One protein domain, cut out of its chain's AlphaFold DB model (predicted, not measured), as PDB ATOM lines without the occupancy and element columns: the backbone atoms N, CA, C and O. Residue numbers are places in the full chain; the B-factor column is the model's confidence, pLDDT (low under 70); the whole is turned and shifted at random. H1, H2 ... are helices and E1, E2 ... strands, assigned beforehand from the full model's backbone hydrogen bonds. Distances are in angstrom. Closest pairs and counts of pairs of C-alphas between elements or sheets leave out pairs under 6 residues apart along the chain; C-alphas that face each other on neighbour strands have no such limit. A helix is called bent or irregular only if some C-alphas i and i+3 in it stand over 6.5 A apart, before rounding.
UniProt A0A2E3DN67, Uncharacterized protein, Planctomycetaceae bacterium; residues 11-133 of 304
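AT A GLANCE: This is residues 11 to 133 of the 304 residues of an uncharacterized protein of Planctomycetaceae bacterium (UniProt A0A2E3DN67). A curled sheet of six strands has one long helix, H2, running across one face, with H1 side by side with part of H2. H2's end, residues 118 to 132, sticks out as a long arm, and the tip of the E5 and E6 hairpin, residues 75 to 80, sticks out too. The printed part has 123 residues, mixed in class, in the order E1 E2 E3 H1 E4 E5 E6 H2; the antiparallel sheet runs E3 E2 E1 E4 E5 E6. It is loose, with a radius of gyration of the C-alphas of 18.0 A and spans of 68 by 40 by 21 A.

IN THESE COORDINATES: Find C-alpha 11 at (145.879, 121.430, 106.694), where E1 begins, residues 11 to 15. E2, 20 to 23, and E3, 26 to 29, follow, then H1, 32 to 43, 15.1 A long and only just irregular: C-alphas 37 and 40 are 6.6 A apart. E4, 52 to 60, 23.4 A, bends by 56 degrees at residue 55; E5, 65 to 74, takes 28.4 A and E6, 81 to 87, 19.3 A. H2, 95 to 132, runs 53.6 A to C-alpha 132 at (142.871, 109.338, 145.587).

HOW THE PARTS SIT: E1 E2 E3 and E4 E5 E6 are meanders, each strand the antiparallel neighbour of the one before. Look for N 21 and O 28 at 2.9 A between E2 and E3, N 22 and O 13 at 2.7 A between E1 and E2, N 14 and O 57 at 2.8 A between E1 and E4, N 70 and O 53 at 2.7 A between E4 and E5, and N 86 and O 69 at 2.8 A between E5 and E6. H2 is on the sheet at a height of 7.5 A, two layers, a helix on one face, and runs across the strands, at 77 degrees to E2 on the local plane. H1 touches H2 with H2's residues 101 to 112 alone, C-alphas 39 and 108 closest at 7.2 A, at a shallow tilt of 12 degrees, opposite ways. O i to N i+4 pairs within hydrogen-bond range number 5 of 8 in H1 and 32 of 34 in H2.

THE WHOLE: The C-alphas farthest apart, Lys 77 and Glu 133, are 68.6 A apart. The printed part has no cut and no long link, and no printed residue is under 70 in pLDDT.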
ATOM      1  N   ILE A  11     145.087 122.475 106.029       90.81
ATOM      2  CA  ILE A  11     145.879 121.430 106.694       90.81
ATOM      3  C   ILE A  11     146.442 121.982 107.989       90.81
ATOM      4  O   ILE A  11     146.269 121.373 109.045       90.81
ATOM      5  N   ILE A  12     147.135 123.114 107.882       93.00
ATOM      6  CA  ILE A  12     147.799 123.754 109.002       93.00
ATOM      7  C   ILE A  12     147.537 125.250 108.974       93.00
ATOM      8  O   ILE A  12     147.547 125.882 107.917       93.00
ATOM      9  N   HIS A  13     147.279 125.799 110.148       93.06
ATOM     10  CA  HIS A  13     147.125 127.222 110.366       93.06
ATOM     11  C   HIS A  13     147.861 127.592 111.644       93.06
ATOM     12  O   HIS A  13     147.520 127.102 112.717       93.06
ATOM     13  N   MET A  14     148.871 128.439 111.526       93.81
ATOM     14  CA  MET A  14     149.622 128.968 112.650       93.81
ATOM     15  C   MET A  14     149.314 130.450 112.808       93.81
ATOM     16  O   MET A  14     149.417 131.213 111.849       93.81
ATOM     17  N   ASN A  15     149.011 130.847 114.037       93.38
ATOM     18  CA  ASN A  15     148.921 132.231 114.465       93.38
ATOM     19  C   ASN A  15     150.026 132.484 115.495       93.38
ATOM     20  O   ASN A  15     150.025 131.893 116.576       93.38
ATOM     21  N   THR A  16     150.981 133.346 115.148       89.69
ATOM     22  CA  THR A  16     152.146 133.633 115.993       89.69
ATOM     23  C   THR A  16     151.820 134.573 117.149       89.69
ATOM     24  O   THR A  16     152.486 134.507 118.179       89.69
ATOM     25  N   LEU A  17     150.777 135.403 117.024       87.00
ATOM     26  CA  LEU A  17     150.330 136.308 118.088       87.00
ATOM     27  C   LEU A  17     149.698 135.529 119.238       87.00
ATOM     28  O   LEU A  17     150.005 135.778 120.399       87.00
ATOM     29  N   SER A  18     148.833 134.567 118.915       87.88
ATOM     30  CA  SER A  18     148.195 133.709 119.914       87.88
ATOM     31  C   SER A  18     148.997 132.445 120.232       87.88
ATOM     32  O   SER A  18     148.501 131.608 120.982       87.88
ATOM     33  N   ARG A  19     150.176 132.262 119.615       92.19
ATOM     34  CA  ARG A  19     151.023 131.055 119.723       92.19
ATOM     35  C   ARG A  19     150.228 129.763 119.516       92.19
ATOM     36  O   ARG A  19     150.380 128.777 120.236       92.19
ATOM     37  N   ALA A  20     149.319 129.797 118.543       92.56
ATOM     38  CA  ALA A  20     148.395 128.707 118.279       92.56
ATOM     39  C   ALA A  20     148.733 128.036 116.950       92.56
ATOM     40  O   ALA A  20     148.842 128.707 115.922       92.56
ATOM     41  N   ILE A  21     148.839 126.709 116.963       93.44
ATOM     42  CA  ILE A  21     148.953 125.888 115.760       93.44
ATOM     43  C   ILE A  21     147.704 125.022 115.663       93.44
ATOM     44  O   ILE A  21     147.353 124.278 116.576       93.44
ATOM     45  N   THR A  22     147.017 125.128 114.535       92.88
ATOM     46  CA  THR A  22     145.876 124.296 114.174       92.88
ATOM     47  C   THR A  22     146.329 123.296 113.134       92.88
ATOM     48  O   THR A  22     146.694 123.702 112.037       92.88
ATOM     49  N   TYR A  23     146.269 122.006 113.443       92.12
ATOM     50  CA  TYR A  23     146.582 120.939 112.500       92.12
ATOM     51  C   TYR A  23     145.370 120.025 112.330       92.12
ATOM     52  O   TYR A  23     144.820 119.513 113.305       92.12
ATOM     53  N   GLN A  24     144.911 119.861 111.086       88.88
ATOM     54  CA  GLN A  24     143.724 119.069 110.729       88.88
ATOM     55  C   GLN A  24     142.464 119.428 111.545       88.88
ATOM     56  O   GLN A  24     141.656 118.568 111.886       88.88
ATOM     57  N   GLY A  25     142.294 120.714 111.865       85.75
ATOM     58  CA  GLY A  25     141.156 121.225 112.636       85.75
ATOM     59  C   GLY A  25     141.300 121.125 114.159       85.75
ATOM     60  O   GLY A  25     140.415 121.597 114.870       85.75
ATOM     61  N   VAL A  26     142.398 120.566 114.676       88.38
ATOM     62  CA  VAL A  26     142.699 120.555 116.115       88.38
ATOM     63  C   VAL A  26     143.618 121.722 116.444       88.38
ATOM     64  O   VAL A  26     144.727 121.798 115.922       88.38
ATOM     65  N   VAL A  27     143.151 122.625 117.307       91.69
ATOM     66  CA  VAL A  27     143.912 123.792 117.773       91.69
ATOM     67  C   VAL A  27     144.731 123.417 119.005       91.69
ATOM     68  O   VAL A  27     144.201 122.823 119.947       91.69
ATOM     69  N   LYS A  28     146.005 123.806 119.022       89.12
ATOM     70  CA  LYS A  28     146.881 123.740 120.193       89.12
ATOM     71  C   LYS A  28     147.504 125.098 120.463       89.12
ATOM     72  O   LYS A  28     148.043 125.722 119.555       89.12
ATOM     73  N   PHE A  29     147.417 125.520 121.718       92.06
ATOM     74  CA  PHE A  29     148.167 126.651 122.246       92.06
ATOM     75  C   PHE A  29     149.489 126.107 122.765       92.06
ATOM     76  O   PHE A  29     149.493 125.216 123.616       92.06
ATOM     77  N   ILE A  30     150.578 126.589 122.186       90.94
ATOM     78  CA  ILE A  30     151.926 126.147 122.515       90.94
ATOM     79  C   ILE A  30     152.422 126.967 123.702       90.94
ATOM     80  O   ILE A  30     152.245 128.187 123.721       90.94
ATOM     81  N   ASP A  31     153.026 126.304 124.687       89.56
ATOM     82  CA  ASP A  31     153.619 126.994 125.828       89.56
ATOM     83  C   ASP A  31     154.808 127.880 125.421       89.56
ATOM     84  O   ASP A  31     155.503 127.628 124.435       89.56
ATOM     85  N   ASP A  32     155.044 128.924 126.211       89.44
ATOM     86  CA  ASP A  32     156.055 129.952 125.952       89.44
ATOM     87  C   ASP A  32     157.458 129.374 125.782       89.44
ATOM     88  O   ASP A  32     158.198 129.784 124.888       89.44
ATOM     89  N   LYS A  33     157.806 128.382 126.606       90.12
ATOM     90  CA  LYS A  33     159.133 127.777 126.589       90.12
ATOM     91  C   LYS A  33     159.341 127.024 125.281       90.12
ATOM     92  O   LYS A  33     160.331 127.278 124.605       90.12
ATOM     93  N   TYR A  34     158.417 126.139 124.911       90.25
ATOM     94  CA  TYR A  34     158.514 125.391 123.658       90.25
ATOM     95  C   TYR A  34     158.460 126.320 122.439       90.25
ATOM     96  O   TYR A  34     159.204 126.137 121.475       90.25
ATOM     97  N   TRP A  35     157.621 127.357 122.487       91.44
ATOM     98  CA  TRP A  35     157.532 128.349 121.420       91.44
ATOM     99  C   TRP A  35     158.881 129.031 121.166       91.44
ATOM    100  O   TRP A  35     159.345 129.083 120.027       91.44
ATOM    101  N   GLU A  36     159.536 129.518 122.218       91.31
ATOM    102  CA  GLU A  36     160.811 130.231 122.115       91.31
ATOM    103  C   GLU A  36     161.991 129.323 121.758       91.31
ATOM    104  O   GLU A  36     162.881 129.757 121.026       91.31
ATOM    105  N   THR A  37     162.014 128.076 122.240       91.06
ATOM    106  CA  THR A  37     163.155 127.172 122.017       91.06
ATOM    107  C   THR A  37     163.067 126.376 120.725       91.06
ATOM    108  O   THR A  37     164.103 126.104 120.130       91.06
ATOM    109  N   GLU A  38     161.863 125.995 120.289       91.31
ATOM    110  CA  GLU A  38     161.682 125.046 119.183       91.31
ATOM    111  C   GLU A  38     161.009 125.655 117.951       91.31
ATOM    112  O   GLU A  38     161.287 125.211 116.841       91.31
ATOM    113  N   ILE A  39     160.128 126.650 118.110       90.75
ATOM    114  CA  ILE A  39     159.365 127.217 116.983       90.75
ATOM    115  C   ILE A  39     160.011 128.498 116.466       90.75
ATOM    116  O   ILE A  39     160.221 128.638 115.265       90.75
ATOM    117  N   VAL A  40     160.343 129.441 117.350       90.38
ATOM    118  CA  VAL A  40     160.942 130.725 116.960       90.38
ATOM    119  C   VAL A  40     162.223 130.548 116.128       90.38
ATOM    120  O   VAL A  40     162.320 131.218 115.099       90.38
ATOM    121  N   PRO A  41     163.170 129.650 116.470       92.00
ATOM    122  CA  PRO A  41     164.382 129.466 115.672       92.00
ATOM    123  C   PRO A  41     164.117 129.037 114.225       92.00
ATOM    124  O   PRO A  41     164.851 129.457 113.339       92.00
ATOM    125  N   GLU A  42     163.044 128.283 113.974       90.06
ATOM    126  CA  GLU A  42     162.644 127.835 112.630       90.06
ATOM    127  C   GLU A  42     162.020 128.965 111.793       90.06
ATOM    128  O   GLU A  42     161.987 128.917 110.562       90.06
ATOM    129  N   LEU A  43     161.516 130.015 112.453       88.06
ATOM    130  CA  LEU A  43     160.981 131.195 111.775       88.06
ATOM    131  C   LEU A  43     162.094 132.159 111.351       88.06
ATOM    132  O   LEU A  43     161.941 132.878 110.362       88.06
ATOM    133  N   PHE A  44     163.219 132.191 112.062       85.50
ATOM    134  CA  PHE A  44     164.354 133.041 111.709       85.50
ATOM    135  C   PHE A  44     165.298 132.353 110.706       85.50
ATOM    136  O   PHE A  44     165.512 131.149 110.776       85.50
ATOM    137  N   PRO A  45     165.939 133.098 109.787       84.38
ATOM    138  CA  PRO A  45     165.749 134.519 109.482       84.38
ATOM    139  C   PRO A  45     164.702 134.777 108.380       84.38
ATOM    140  O   PRO A  45     164.473 135.922 107.998       84.38
ATOM    141  N   MET A  46     164.123 133.721 107.798       82.56
ATOM    142  CA  MET A  46     163.352 133.833 106.555       82.56
ATOM    143  C   MET A  46     161.930 134.379 106.764       82.56
ATOM    144  O   MET A  46     161.423 135.188 105.979       82.56
ATOM    145  N   TRP A  47     161.269 133.936 107.830       84.06
ATOM    146  CA  TRP A  47     159.888 134.298 108.160       84.06
ATOM    147  C   TRP A  47     159.821 135.382 109.229       84.06
ATOM    148  O   TRP A  47     158.849 136.136 109.291       84.06
ATOM    149  N   HIS A  48     160.849 135.461 110.070       87.12
ATOM    150  CA  HIS A  48     161.048 136.473 111.093       87.12
ATOM    151  C   HIS A  48     162.374 137.195 110.872       87.12
ATOM    152  O   HIS A  48     163.423 136.588 110.681       87.12
ATOM    153  N   SER A  49     162.312 138.515 110.957       87.00
ATOM    154  CA  SER A  49     163.440 139.437 110.956       87.00
ATOM    155  C   SER A  49     163.153 140.589 111.923       87.00
ATOM    156  O   SER A  49     162.020 140.777 112.378       87.00
ATOM    157  N   ASP A  50     164.156 141.425 112.193       83.75
ATOM    158  CA  ASP A  50     164.020 142.570 113.106       83.75
ATOM    159  C   ASP A  50     162.914 143.558 112.700       83.75
ATOM    160  O   ASP A  50     162.392 144.295 113.538       83.75
ATOM    161  N   ARG A  51     162.561 143.608 111.408       85.12
ATOM    162  CA  ARG A  51     161.609 144.585 110.850       85.12
ATOM    163  C   ARG A  51     160.417 143.970 110.125       85.12
ATOM    164  O   ARG A  51     159.541 144.729 109.715       85.12
ATOM    165  N   ASP A  52     160.382 142.656 109.954       88.38
ATOM    166  CA  ASP A  52     159.294 141.927 109.299       88.38
ATOM    167  C   ASP A  52     159.118 140.567 109.975       88.38
ATOM    168  O   ASP A  52     160.066 139.783 110.020       88.38
ATOM    169  N   LYS A  53     157.938 140.311 110.539       90.44
ATOM    170  CA  LYS A  53     157.635 139.109 111.321       90.44
ATOM    171  C   LYS A  53     156.410 138.406 110.763       90.44
ATOM    172  O   LYS A  53     155.413 139.044 110.448       90.44
ATOM    173  N   LEU A  54     156.446 137.082 110.707       91.88
ATOM    174  CA  LEU A  54     155.280 136.272 110.380       91.88
ATOM    175  C   LEU A  54     154.203 136.418 111.460       91.88
ATOM    176  O   LEU A  54     154.493 136.230 112.643       91.88
ATOM    177  N   GLU A  55     152.975 136.710 111.037       91.44
ATOM    178  CA  GLU A  55     151.791 136.847 111.895       91.44
ATOM    179  C   GLU A  55     150.892 135.611 111.781       91.44
ATOM    180  O   GLU A  55     150.565 134.961 112.775       91.44
ATOM    181  N   VAL A  56     150.537 135.248 110.547       93.06
ATOM    182  CA  VAL A  56     149.688 134.095 110.249       93.06
ATOM    183  C   VAL A  56     150.251 133.331 109.062       93.06
ATOM    184  O   VAL A  56     150.574 133.919 108.031       93.06
ATOM    185  N   PHE A  57     150.311 132.009 109.182       94.25
ATOM    186  CA  PHE A  57     150.630 131.104 108.084       94.25
ATOM    187  C   PHE A  57     149.529 130.060 107.945       94.25
ATOM    188  O   PHE A  57     149.211 129.364 108.904       94.25
ATOM    189  N   THR A  58     148.956 129.938 106.752       92.62
ATOM    190  CA  THR A  58     147.922 128.949 106.438       92.62
ATOM    191  C   THR A  58     148.346 128.156 105.215       92.62
ATOM    192  O   THR A  58     148.614 128.745 104.170       92.62
ATOM    193  N   ALA A  59     148.368 126.828 105.324       92.69
ATOM    194  CA  ALA A  59     148.565 125.938 104.185       92.69
ATOM    195  C   ALA A  59     147.318 125.085 103.938       92.69
ATOM    196  O   ALA A  59     146.751 124.478 104.856       92.69
ATOM    197  N   PHE A  60     146.908 125.023 102.676       91.25
ATOM    198  CA  PHE A  60     145.754 124.264 102.207       91.25
ATOM    199  C   PHE A  60     146.181 122.906 101.634       91.25
ATOM    200  O   PHE A  60     147.345 122.698 101.298       91.25
ATOM    201  N   LYS A  61     145.229 121.973 101.491       86.38
ATOM    202  CA  LYS A  61     145.495 120.641 100.908       86.38
ATOM    203  C   LYS A  61     146.018 120.666  99.478       86.38
ATOM    204  O   LYS A  61     146.754 119.763  99.102       86.38
ATOM    205  N   ASP A  62     145.679 121.704  98.727       85.94
ATOM    206  CA  ASP A  62     146.070 121.855  97.327       85.94
ATOM    207  C   ASP A  62     147.445 122.539  97.178       85.94
ATOM    208  O   ASP A  62     147.694 123.177  96.159       85.94
ATOM    209  N   ASP A  63     148.290 122.500  98.219       82.25
ATOM    210  CA  ASP A  63     149.581 123.210  98.313       82.25
ATOM    211  C   ASP A  63     149.486 124.711  97.971       82.25
ATOM    212  O   ASP A  63     150.423 125.333  97.473       82.25
ATOM    213  N   HIS A  64     148.331 125.309  98.264       87.00
ATOM    214  CA  HIS A  64     148.160 126.756  98.282       87.00
ATOM    215  C   HIS A  64     148.512 127.285  99.673       87.00
ATOM    216  O   HIS A  64     148.268 126.614 100.682       87.00
ATOM    217  N   TYR A  65     149.043 128.504  99.726       90.31
ATOM    218  CA  TYR A  65     149.498 129.134 100.960       90.31
ATOM    219  C   TYR A  65     148.929 130.541 101.084       90.31
ATOM    220  O   TYR A  65     148.878 131.286 100.107       90.31
ATOM    221  N   GLN A  66     148.540 130.906 102.299       90.12
ATOM    222  CA  GLN A  66     148.186 132.268 102.664       90.12
ATOM    223  C   GLN A  66     149.060 132.696 103.836       90.12
ATOM    224  O   GLN A  66     149.139 132.014 104.860       90.12
ATOM    225  N   VAL A  67     149.728 133.833 103.672       92.31
ATOM    226  CA  VAL A  67     150.723 134.318 104.621       92.31
ATOM    227  C   VAL A  67     150.405 135.768 104.946       92.31
ATOM    228  O   VAL A  67     150.336 136.607 104.056       92.31
ATOM    229  N   THR A  68     150.222 136.067 106.226       92.81
ATOM    230  CA  THR A  68     150.135 137.439 106.735       92.81
ATOM    231  C   THR A  68     151.386 137.726 107.543       92.81
ATOM    232  O   THR A  68     151.790 136.926 108.392       92.81
ATOM    233  N   ARG A  69     152.015 138.861 107.263       91.75
ATOM    234  CA  ARG A  69     153.211 139.330 107.955       91.75
ATOM    235  C   ARG A  69     152.952 140.695 108.566       91.75
ATOM    236  O   ARG A  69     152.067 141.428 108.136       91.75
ATOM    237  N   ASN A  70     153.756 141.042 109.552       90.94
ATOM    238  CA  ASN A  70     153.701 142.304 110.250       90.94
ATOM    239  C   ASN A  70     155.047 143.014 110.109       90.94
ATOM    240  O   ASN A  70     156.076 142.528 110.583       90.94
ATOM    241  N   LYS A  71     155.029 144.180 109.459       90.25
ATOM    242  CA  LYS A  71     156.224 144.965 109.150       90.25
ATOM    243  C   LYS A  71     156.287 146.230 109.986       90.25
ATOM    244  O   LYS A  71     155.298 146.947 110.139       90.25
ATOM    245  N   TYR A  72     157.484 146.560 110.459       87.44
ATOM    246  CA  TYR A  72     157.741 147.819 111.142       87.44
ATOM    247  C   TYR A  72     157.891 148.962 110.132       87.44
ATOM    248  O   TYR A  72     158.852 149.023 109.357       87.44
ATOM    249  N   VAL A  73     156.942 149.898 110.152       85.25
ATOM    250  CA  VAL A  73     156.930 151.079 109.286       85.25
ATOM    251  C   VAL A  73     157.229 152.314 110.125       85.25
ATOM    252  O   VAL A  73     156.457 152.696 111.005       85.25
ATOM    253  N   ARG A  74     158.354 152.974 109.835       83.62
ATOM    254  CA  ARG A  74     158.739 154.234 110.477       83.62
ATOM    255  C   ARG A  74     158.216 155.418 109.674       83.62
ATOM    256  O   ARG A  74     158.510 155.521 108.485       83.62
ATOM    257  N   ASN A  75     157.505 156.337 110.325       79.56
ATOM    258  CA  ASN A  75     157.157 157.612 109.710       79.56
ATOM    259  C   ASN A  75     158.398 158.526 109.730       79.56
ATOM    260  O   ASN A  75     158.899 158.858 110.810       79.56
ATOM    261  N   PRO A  76     158.924 158.947 108.566       73.94
ATOM    262  CA  PRO A  76     160.124 159.777 108.512       73.94
ATOM    263  C   PRO A  76     159.934 161.170 109.136       73.94
ATOM    264  O   PRO A  76     160.928 161.789 109.506       73.94
ATOM    265  N   LYS A  77     158.691 161.660 109.270       76.50
ATOM    266  CA  LYS A  77     158.394 163.005 109.794       76.50
ATOM    267  C   LYS A  77     158.356 163.059 111.322       76.50
ATOM    268  O   LYS A  77     159.037 163.888 111.913       76.50
ATOM    269  N   ASP A  78     157.642 162.127 111.946       75.88
ATOM    270  CA  ASP A  78     157.385 162.155 113.395       75.88
ATOM    271  C   ASP A  78     158.373 161.289 114.191       75.88
ATOM    272  O   ASP A  78     158.304 161.213 115.412       75.88
ATOM    273  N   LYS A  79     159.297 160.602 113.497       72.69
ATOM    274  CA  LYS A  79     160.248 159.607 114.034       72.69
ATOM    275  C   LYS A  79     159.608 158.445 114.808       72.69
ATOM    276  O   LYS A  79     160.352 157.552 115.212       72.69
ATOM    277  N   THR A  80     158.286 158.410 114.935       75.19
ATOM    278  CA  THR A  80     157.493 157.304 115.466       75.19
ATOM    279  C   THR A  80     157.399 156.177 114.438       75.19
ATOM    280  O   THR A  80     157.429 156.402 113.221       75.19
ATOM    281  N   GLY A  81     157.327 154.937 114.910       80.31
ATOM    282  CA  GLY A  81     157.110 153.776 114.055       80.31
ATOM    283  C   GLY A  81     155.957 152.935 114.564       80.31
ATOM    284  O   GLY A  81     155.668 152.928 115.758       80.31
ATOM    285  N   LYS A  82     155.282 152.261 113.636       87.12
ATOM    286  CA  LYS A  82     154.151 151.384 113.918       87.12
ATOM    287  C   LYS A  82     154.324 150.056 113.196       87.12
ATOM    288  O   LYS A  82     154.817 150.015 112.068       87.12
ATOM    289  N   TRP A  83     153.885 148.988 113.840       86.88
ATOM    290  CA  TRP A  83     153.733 147.680 113.217       86.88
ATOM    291  C   TRP A  83     152.469 147.689 112.352       86.88
ATOM    292  O   TRP A  83     151.440 148.225 112.762       86.88
ATOM    293  N   THR A  84     152.569 147.223 111.110       88.44
ATOM    294  CA  THR A  84     151.447 147.161 110.164       88.44
ATOM    295  C   THR A  84     151.388 145.775 109.531       88.44
ATOM    296  O   THR A  84     152.336 145.361 108.857       88.44
ATOM    297  N   SER A  85     150.259 145.094 109.730       91.75
ATOM    298  CA  SER A  85     149.944 143.807 109.111       91.75
ATOM    299  C   SER A  85     149.670 143.963 107.617       91.75
ATOM    300  O   SER A  85     149.008 144.913 107.191       91.75
ATOM    301  N   TYR A  86     150.170 143.028 106.817       90.25
ATOM    302  CA  TYR A  86     149.928 142.953 105.383       90.25
ATOM    303  C   TYR A  86     149.894 141.495 104.912       90.25
ATOM    304  O   TYR A  86     150.572 140.624 105.459       90.25
ATOM    305  N   GLU A  87     149.100 141.231 103.879       88.75
ATOM    306  CA  GLU A  87     149.072 139.931 103.212       88.75
ATOM    307  C   GLU A  87     150.262 139.828 102.252       88.75
ATOM    308  O   GLU A  87     150.480 140.707 101.413       88.75
ATOM    309  N   PHE A  88     151.069 138.780 102.407       87.75
ATOM    310  CA  PHE A  88     152.239 138.559 101.572       87.75
ATOM    311  C   PHE A  88     151.794 138.052 100.190       87.75
ATOM    312  O   PHE A  88     151.031 137.082 100.119       87.75
ATOM    313  N   PRO A  89     152.252 138.666  99.085       85.19
ATOM    314  CA  PRO A  89     151.834 138.260  97.750       85.19
ATOM    315  C   PRO A  89     152.226 136.809  97.451       85.19
ATOM    316  O   PRO A  89     153.404 136.466  97.429       85.19
ATOM    317  N   VAL A  90     151.243 135.958  97.137       78.56
ATOM    318  CA  VAL A  90     151.476 134.536  96.806       78.56
ATOM    319  C   VAL A  90     152.417 134.370  95.602       78.56
ATOM    320  O   VAL A  90     153.161 133.402  95.535       78.56
ATOM    321  N   ALA A  91     152.425 135.328  94.670       81.06
ATOM    322  CA  ALA A  91     153.305 135.309  93.498       81.06
ATOM    323  C   ALA A  91     154.799 135.491  93.833       81.06
ATOM    324  O   ALA A  91     155.646 135.117  93.028       81.06
ATOM    325  N   GLU A  92     155.115 136.076  94.991       81.75
ATOM    326  CA  GLU A  92     156.489 136.295  95.467       81.75
ATOM    327  C   GLU A  92     156.959 135.183  96.416       81.75
ATOM    328  O   GLU A  92     158.107 135.184  96.852       81.75
ATOM    329  N   LEU A  93     156.075 134.239  96.755       83.25
ATOM    330  CA  LEU A  93     156.368 133.155  97.678       83.25
ATOM    331  C   LEU A  93     157.045 132.001  96.941       83.25
ATOM    332  O   LEU A  93     156.455 131.436  96.021       83.25
ATOM    333  N   ASP A  94     158.245 131.607  97.378       87.56
ATOM    334  CA  ASP A  94     158.862 130.368  96.905       87.56
ATOM    335  C   ASP A  94     158.053 129.163  97.434       87.56
ATOM    336  O   ASP A  94     157.976 128.947  98.653       87.56
ATOM    337  N   PRO A  95     157.443 128.348  96.549       86.12
ATOM    338  CA  PRO A  95     156.681 127.179  96.970       86.12
ATOM    339  C   PRO A  95     157.517 126.163  97.760       86.12
ATOM    340  O   PRO A  95     156.962 125.445  98.594       86.12
ATOM    341  N   ALA A  96     158.831 126.081  97.515       88.25
ATOM    342  CA  ALA A  96     159.714 125.164  98.229       88.25
ATOM    343  C   ALA A  96     159.904 125.589  99.694       88.25
ATOM    344  O   ALA A  96     159.817 124.752 100.592       88.25
ATOM    345  N   GLU A  97     160.086 126.886  99.944       87.19
ATOM    346  CA  GLU A  97     160.235 127.439 101.294       87.19
ATOM    347  C   GLU A  97     158.932 127.341 102.092       87.19
ATOM    348  O   GLU A  97     158.939 126.937 103.257       87.19
ATOM    349  N   ALA A  98     157.795 127.651 101.459       88.06
ATOM    350  CA  ALA A  98     156.478 127.530 102.084       88.06
ATOM    351  C   ALA A  98     156.149 126.077 102.458       88.06
ATOM    352  O   ALA A  98     155.598 125.811 103.529       88.06
ATOM    353  N   LYS A  99     156.532 125.127 101.598       90.38
ATOM    354  CA  LYS A  99     156.420 123.701 101.893       90.38
ATOM    355  C   LYS A  99     157.334 123.289 103.049       90.38
ATOM    356  O   LYS A  99     156.871 122.576 103.932       90.38
ATOM    357  N   GLY A 100     158.578 123.769 103.070       90.25
ATOM    358  CA  GLY A 100     159.512 123.530 104.171       90.25
ATOM    359  C   GLY A 100     158.936 123.976 105.514       90.25
ATOM    360  O   GLY A 100     158.854 123.172 106.436       90.25
ATOM    361  N   LEU A 101     158.420 125.211 105.595       90.44
ATOM    362  CA  LEU A 101     157.780 125.708 106.816       90.44
ATOM    363  C   LEU A 101     156.563 124.861 107.213       90.44
ATOM    364  O   LEU A 101     156.402 124.535 108.385       90.44
ATOM    365  N   LYS A 102     155.704 124.490 106.254       92.06
ATOM    366  CA  LYS A 102     154.557 123.608 106.516       92.06
ATOM    367  C   LYS A 102     155.005 122.298 107.170       92.06
ATOM    368  O   LYS A 102     154.425 121.910 108.181       92.06
ATOM    369  N   ASP A 103     156.005 121.636 106.599       93.38
ATOM    370  CA  ASP A 103     156.474 120.331 107.065       93.38
ATOM    371  C   ASP A 103     157.121 120.450 108.462       93.38
ATOM    372  O   ASP A 103     156.761 119.685 109.359       93.38
ATOM    373  N   THR A 104     157.945 121.479 108.698       93.00
ATOM    374  CA  THR A 104     158.524 121.776 110.023       93.00
ATOM    375  C   THR A 104     157.448 122.062 111.072       93.00
ATOM    376  O   THR A 104     157.511 121.548 112.185       93.00
ATOM    377  N   LEU A 105     156.417 122.847 110.741       92.62
ATOM    378  CA  LEU A 105     155.332 123.142 111.683       92.62
ATOM    379  C   LEU A 105     154.509 121.895 112.035       92.62
ATOM    380  O   LEU A 105     154.053 121.767 113.171       92.62
ATOM    381  N   ILE A 106     154.322 120.972 111.086       93.50
ATOM    382  CA  ILE A 106     153.678 119.681 111.356       93.50
ATOM    383  C   ILE A 106     154.552 118.844 112.295       93.50
ATOM    384  O   ILE A 106     154.030 118.282 113.259       93.50
ATOM    385  N   GLU A 107     155.861 118.783 112.050       94.19
ATOM    386  CA  GLU A 107     156.809 118.067 112.908       94.19
ATOM    387  C   GLU A 107     156.801 118.617 114.337       94.19
ATOM    388  O   GLU A 107     156.559 117.860 115.275       94.19
ATOM    389  N   LYS A 108     156.950 119.937 114.513       92.44
ATOM    390  CA  LYS A 108     156.918 120.585 115.836       92.44
ATOM    391  C   LYS A 108     155.568 120.426 116.534       92.44
ATOM    392  O   LYS A 108     155.518 120.244 117.745       92.44
ATOM    393  N   TYR A 109     154.458 120.432 115.793       93.06
ATOM    394  CA  TYR A 109     153.142 120.142 116.371       93.06
ATOM    395  C   TYR A 109     153.056 118.709 116.920       93.06
ATOM    396  O   TYR A 109     152.506 118.486 118.002       93.06
ATOM    397  N   ILE A 110     153.575 117.727 116.176       92.94
ATOM    398  CA  ILE A 110     153.591 116.323 116.606       92.94
ATOM    399  C   ILE A 110     154.528 116.151 117.805       92.94
ATOM    400  O   ILE A 110     154.114 115.559 118.800       92.94
ATOM    401  N   ASP A 111     155.733 116.716 117.750       93.00
ATOM    402  CA  ASP A 111     156.707 116.653 118.840       93.00
ATOM    403  C   ASP A 111     156.166 117.283 120.129       93.00
ATOM    404  O   ASP A 111     156.206 116.650 121.185       93.00
ATOM    405  N   TYR A 112     155.544 118.463 120.049       92.38
ATOM    406  CA  TYR A 112     154.871 119.093 121.187       92.38
ATOM    407  C   TYR A 112     153.823 118.171 121.825       92.38
ATOM    408  O   TYR A 112     153.770 117.999 123.046       92.38
ATOM    409  N   LYS A 113     152.995 117.532 120.992       90.56
ATOM    410  CA  LYS A 113     151.955 116.611 121.458       90.56
ATOM    411  C   LYS A 113     152.553 115.365 122.122       90.56
ATOM    412  O   LYS A 113     152.019 114.849 123.103       90.56
ATOM    413  N   GLU A 114     153.647 114.842 121.589       90.75
ATOM    414  CA  GLU A 114     154.276 113.638 122.126       90.75
ATOM    415  C   GLU A 114     155.131 113.914 123.360       90.75
ATOM    416  O   GLU A 114     155.281 113.035 124.206       90.75
ATOM    417  N   THR A 115     155.703 115.100 123.509       88.81
ATOM    418  CA  THR A 115     156.591 115.420 124.629       88.81
ATOM    419  C   THR A 115     155.834 116.151 125.728       88.81
ATOM    420  O   THR A 115     155.608 115.587 126.803       88.81
ATOM    421  N   VAL A 116     155.399 117.375 125.445       86.94
ATOM    422  CA  VAL A 116     154.803 118.291 126.413       86.94
ATOM    423  C   VAL A 116     153.427 117.797 126.837       86.94
ATOM    424  O   VAL A 116     153.246 117.501 128.019       86.94
ATOM    425  N   ASP A 117     152.490 117.609 125.901       84.50
ATOM    426  CA  ASP A 117     151.123 117.181 126.241       84.50
ATOM    427  C   ASP A 117     151.135 115.838 126.983       84.50
ATOM    428  O   ASP A 117     150.514 115.708 128.036       84.50
ATOM    429  N   ARG A 118     151.912 114.856 126.504       84.69
ATOM    430  CA  ARG A 118     152.062 113.565 127.194       84.69
ATOM    431  C   ARG A 118     152.620 113.729 128.607       84.69
ATOM    432  O   ARG A 118     152.157 113.047 129.519       84.69
ATOM    433  N   SER A 119     153.610 114.600 128.810       85.94
ATOM    434  CA  SER A 119     154.174 114.842 130.143       85.94
ATOM    435  C   SER A 119     153.155 115.484 131.090       85.94
ATOM    436  O   SER A 119     153.071 115.091 132.254       85.94
ATOM    437  N   ILE A 120     152.326 116.399 130.581       82.75
ATOM    438  CA  ILE A 120     151.241 117.039 131.330       82.75
ATOM    439  C   ILE A 120     150.161 116.011 131.670       82.75
ATOM    440  O   ILE A 120     149.719 115.943 132.814       82.75
ATOM    441  N   GLU A 121     149.763 115.176 130.709       83.56
ATOM    442  CA  GLU A 121     148.808 114.091 130.928       83.56
ATOM    443  C   GLU A 121     149.319 113.121 132.000       83.56
ATOM    444  O   GLU A 121     148.591 112.798 132.937       83.56
ATOM    445  N   GLN A 122     150.586 112.708 131.924       85.31
ATOM    446  CA  GLN A 122     151.210 111.854 132.937       85.31
ATOM    447  C   GLN A 122     151.259 112.530 134.309       85.31
ATOM    448  O   GLN A 122     150.908 111.903 135.308       85.31
ATOM    449  N   ALA A 123     151.646 113.806 134.379       82.31
ATOM    450  CA  ALA A 123     151.661 114.565 135.625       82.31
ATOM    451  C   ALA A 123     150.257 114.666 136.242       82.31
ATOM    452  O   ALA A 123     150.090 114.427 137.438       82.31
ATOM    453  N   LEU A 124     149.234 114.930 135.426       81.62
ATOM    454  CA  LEU A 124     147.843 114.995 135.862       81.62
ATOM    455  C   LEU A 124     147.339 113.640 136.379       81.62
ATOM    456  O   LEU A 124     146.684 113.584 137.420       81.62
ATOM    457  N   GLN A 125     147.661 112.546 135.684       80.06
ATOM    458  CA  GLN A 125     147.314 111.196 136.133       80.06
ATOM    459  C   GLN A 125     148.009 110.855 137.456       80.06
ATOM    460  O   GLN A 125     147.358 110.373 138.383       80.06
ATOM    461  N   ASN A 126     149.297 111.175 137.591       77.56
ATOM    462  CA  ASN A 126     150.047 110.961 138.827       77.56
ATOM    463  C   ASN A 126     149.451 111.761 139.993       77.56
ATOM    464  O   ASN A 126     149.260 111.220 141.084       77.56
ATOM    465  N   GLU A 127     149.087 113.027 139.764       77.31
ATOM    466  CA  GLU A 127     148.387 113.832 140.764       77.31
ATOM    467  C   GLU A 127     147.033 113.236 141.149       77.31
ATOM    468  O   GLU A 127     146.668 113.247 142.326       77.31
ATOM    469  N   TYR A 128     146.266 112.737 140.180       75.19
ATOM    470  CA  TYR A 128     144.964 112.127 140.431       75.19
ATOM    471  C   TYR A 128     145.095 110.864 141.289       75.19
ATOM    472  O   TYR A 128     144.380 110.716 142.284       75.19
ATOM    473  N   VAL A 129     146.053 109.994 140.958       76.81
ATOM    474  CA  VAL A 129     146.365 108.790 141.739       76.81
ATOM    475  C   VAL A 129     146.772 109.172 143.160       76.81
ATOM    476  O   VAL A 129     146.138 108.713 144.109       76.81
ATOM    477  N   HIS A 130     147.727 110.091 143.326       72.69
ATOM    478  CA  HIS A 130     148.182 110.531 144.648       72.69
ATOM    479  C   HIS A 130     147.055 111.189 145.467       72.69
ATOM    480  O   HIS A 130     146.973 111.039 146.689       72.69
ATOM    481  N   LYS A 131     146.151 111.939 144.824       73.06
ATOM    482  CA  LYS A 131     144.992 112.543 145.503       73.06
ATOM    483  C   LYS A 131     143.961 111.509 145.930       73.06
ATOM    484  O   LYS A 131     143.282 111.744 146.933       73.06
ATOM    485  N   ASN A 132     143.833 110.383 145.236       72.44
ATOM    486  CA  ASN A 132     142.871 109.338 145.587       72.44
ATOM    487  C   ASN A 132     143.439 108.300 146.553       72.44
ATOM    488  O   ASN A 132     142.710 107.853 147.438       72.44
ATOM    489  N   GLU A 133     144.740 108.032 146.495       81.25
ATOM    490  CA  GLU A 133     145.420 107.071 147.359       81.25
ATOM    491  C   GLU A 133     145.228 107.382 148.850       81.25
ATOM    492  O   GLU A 133     145.293 108.535 149.293       81.25
TER     493      GLU A 133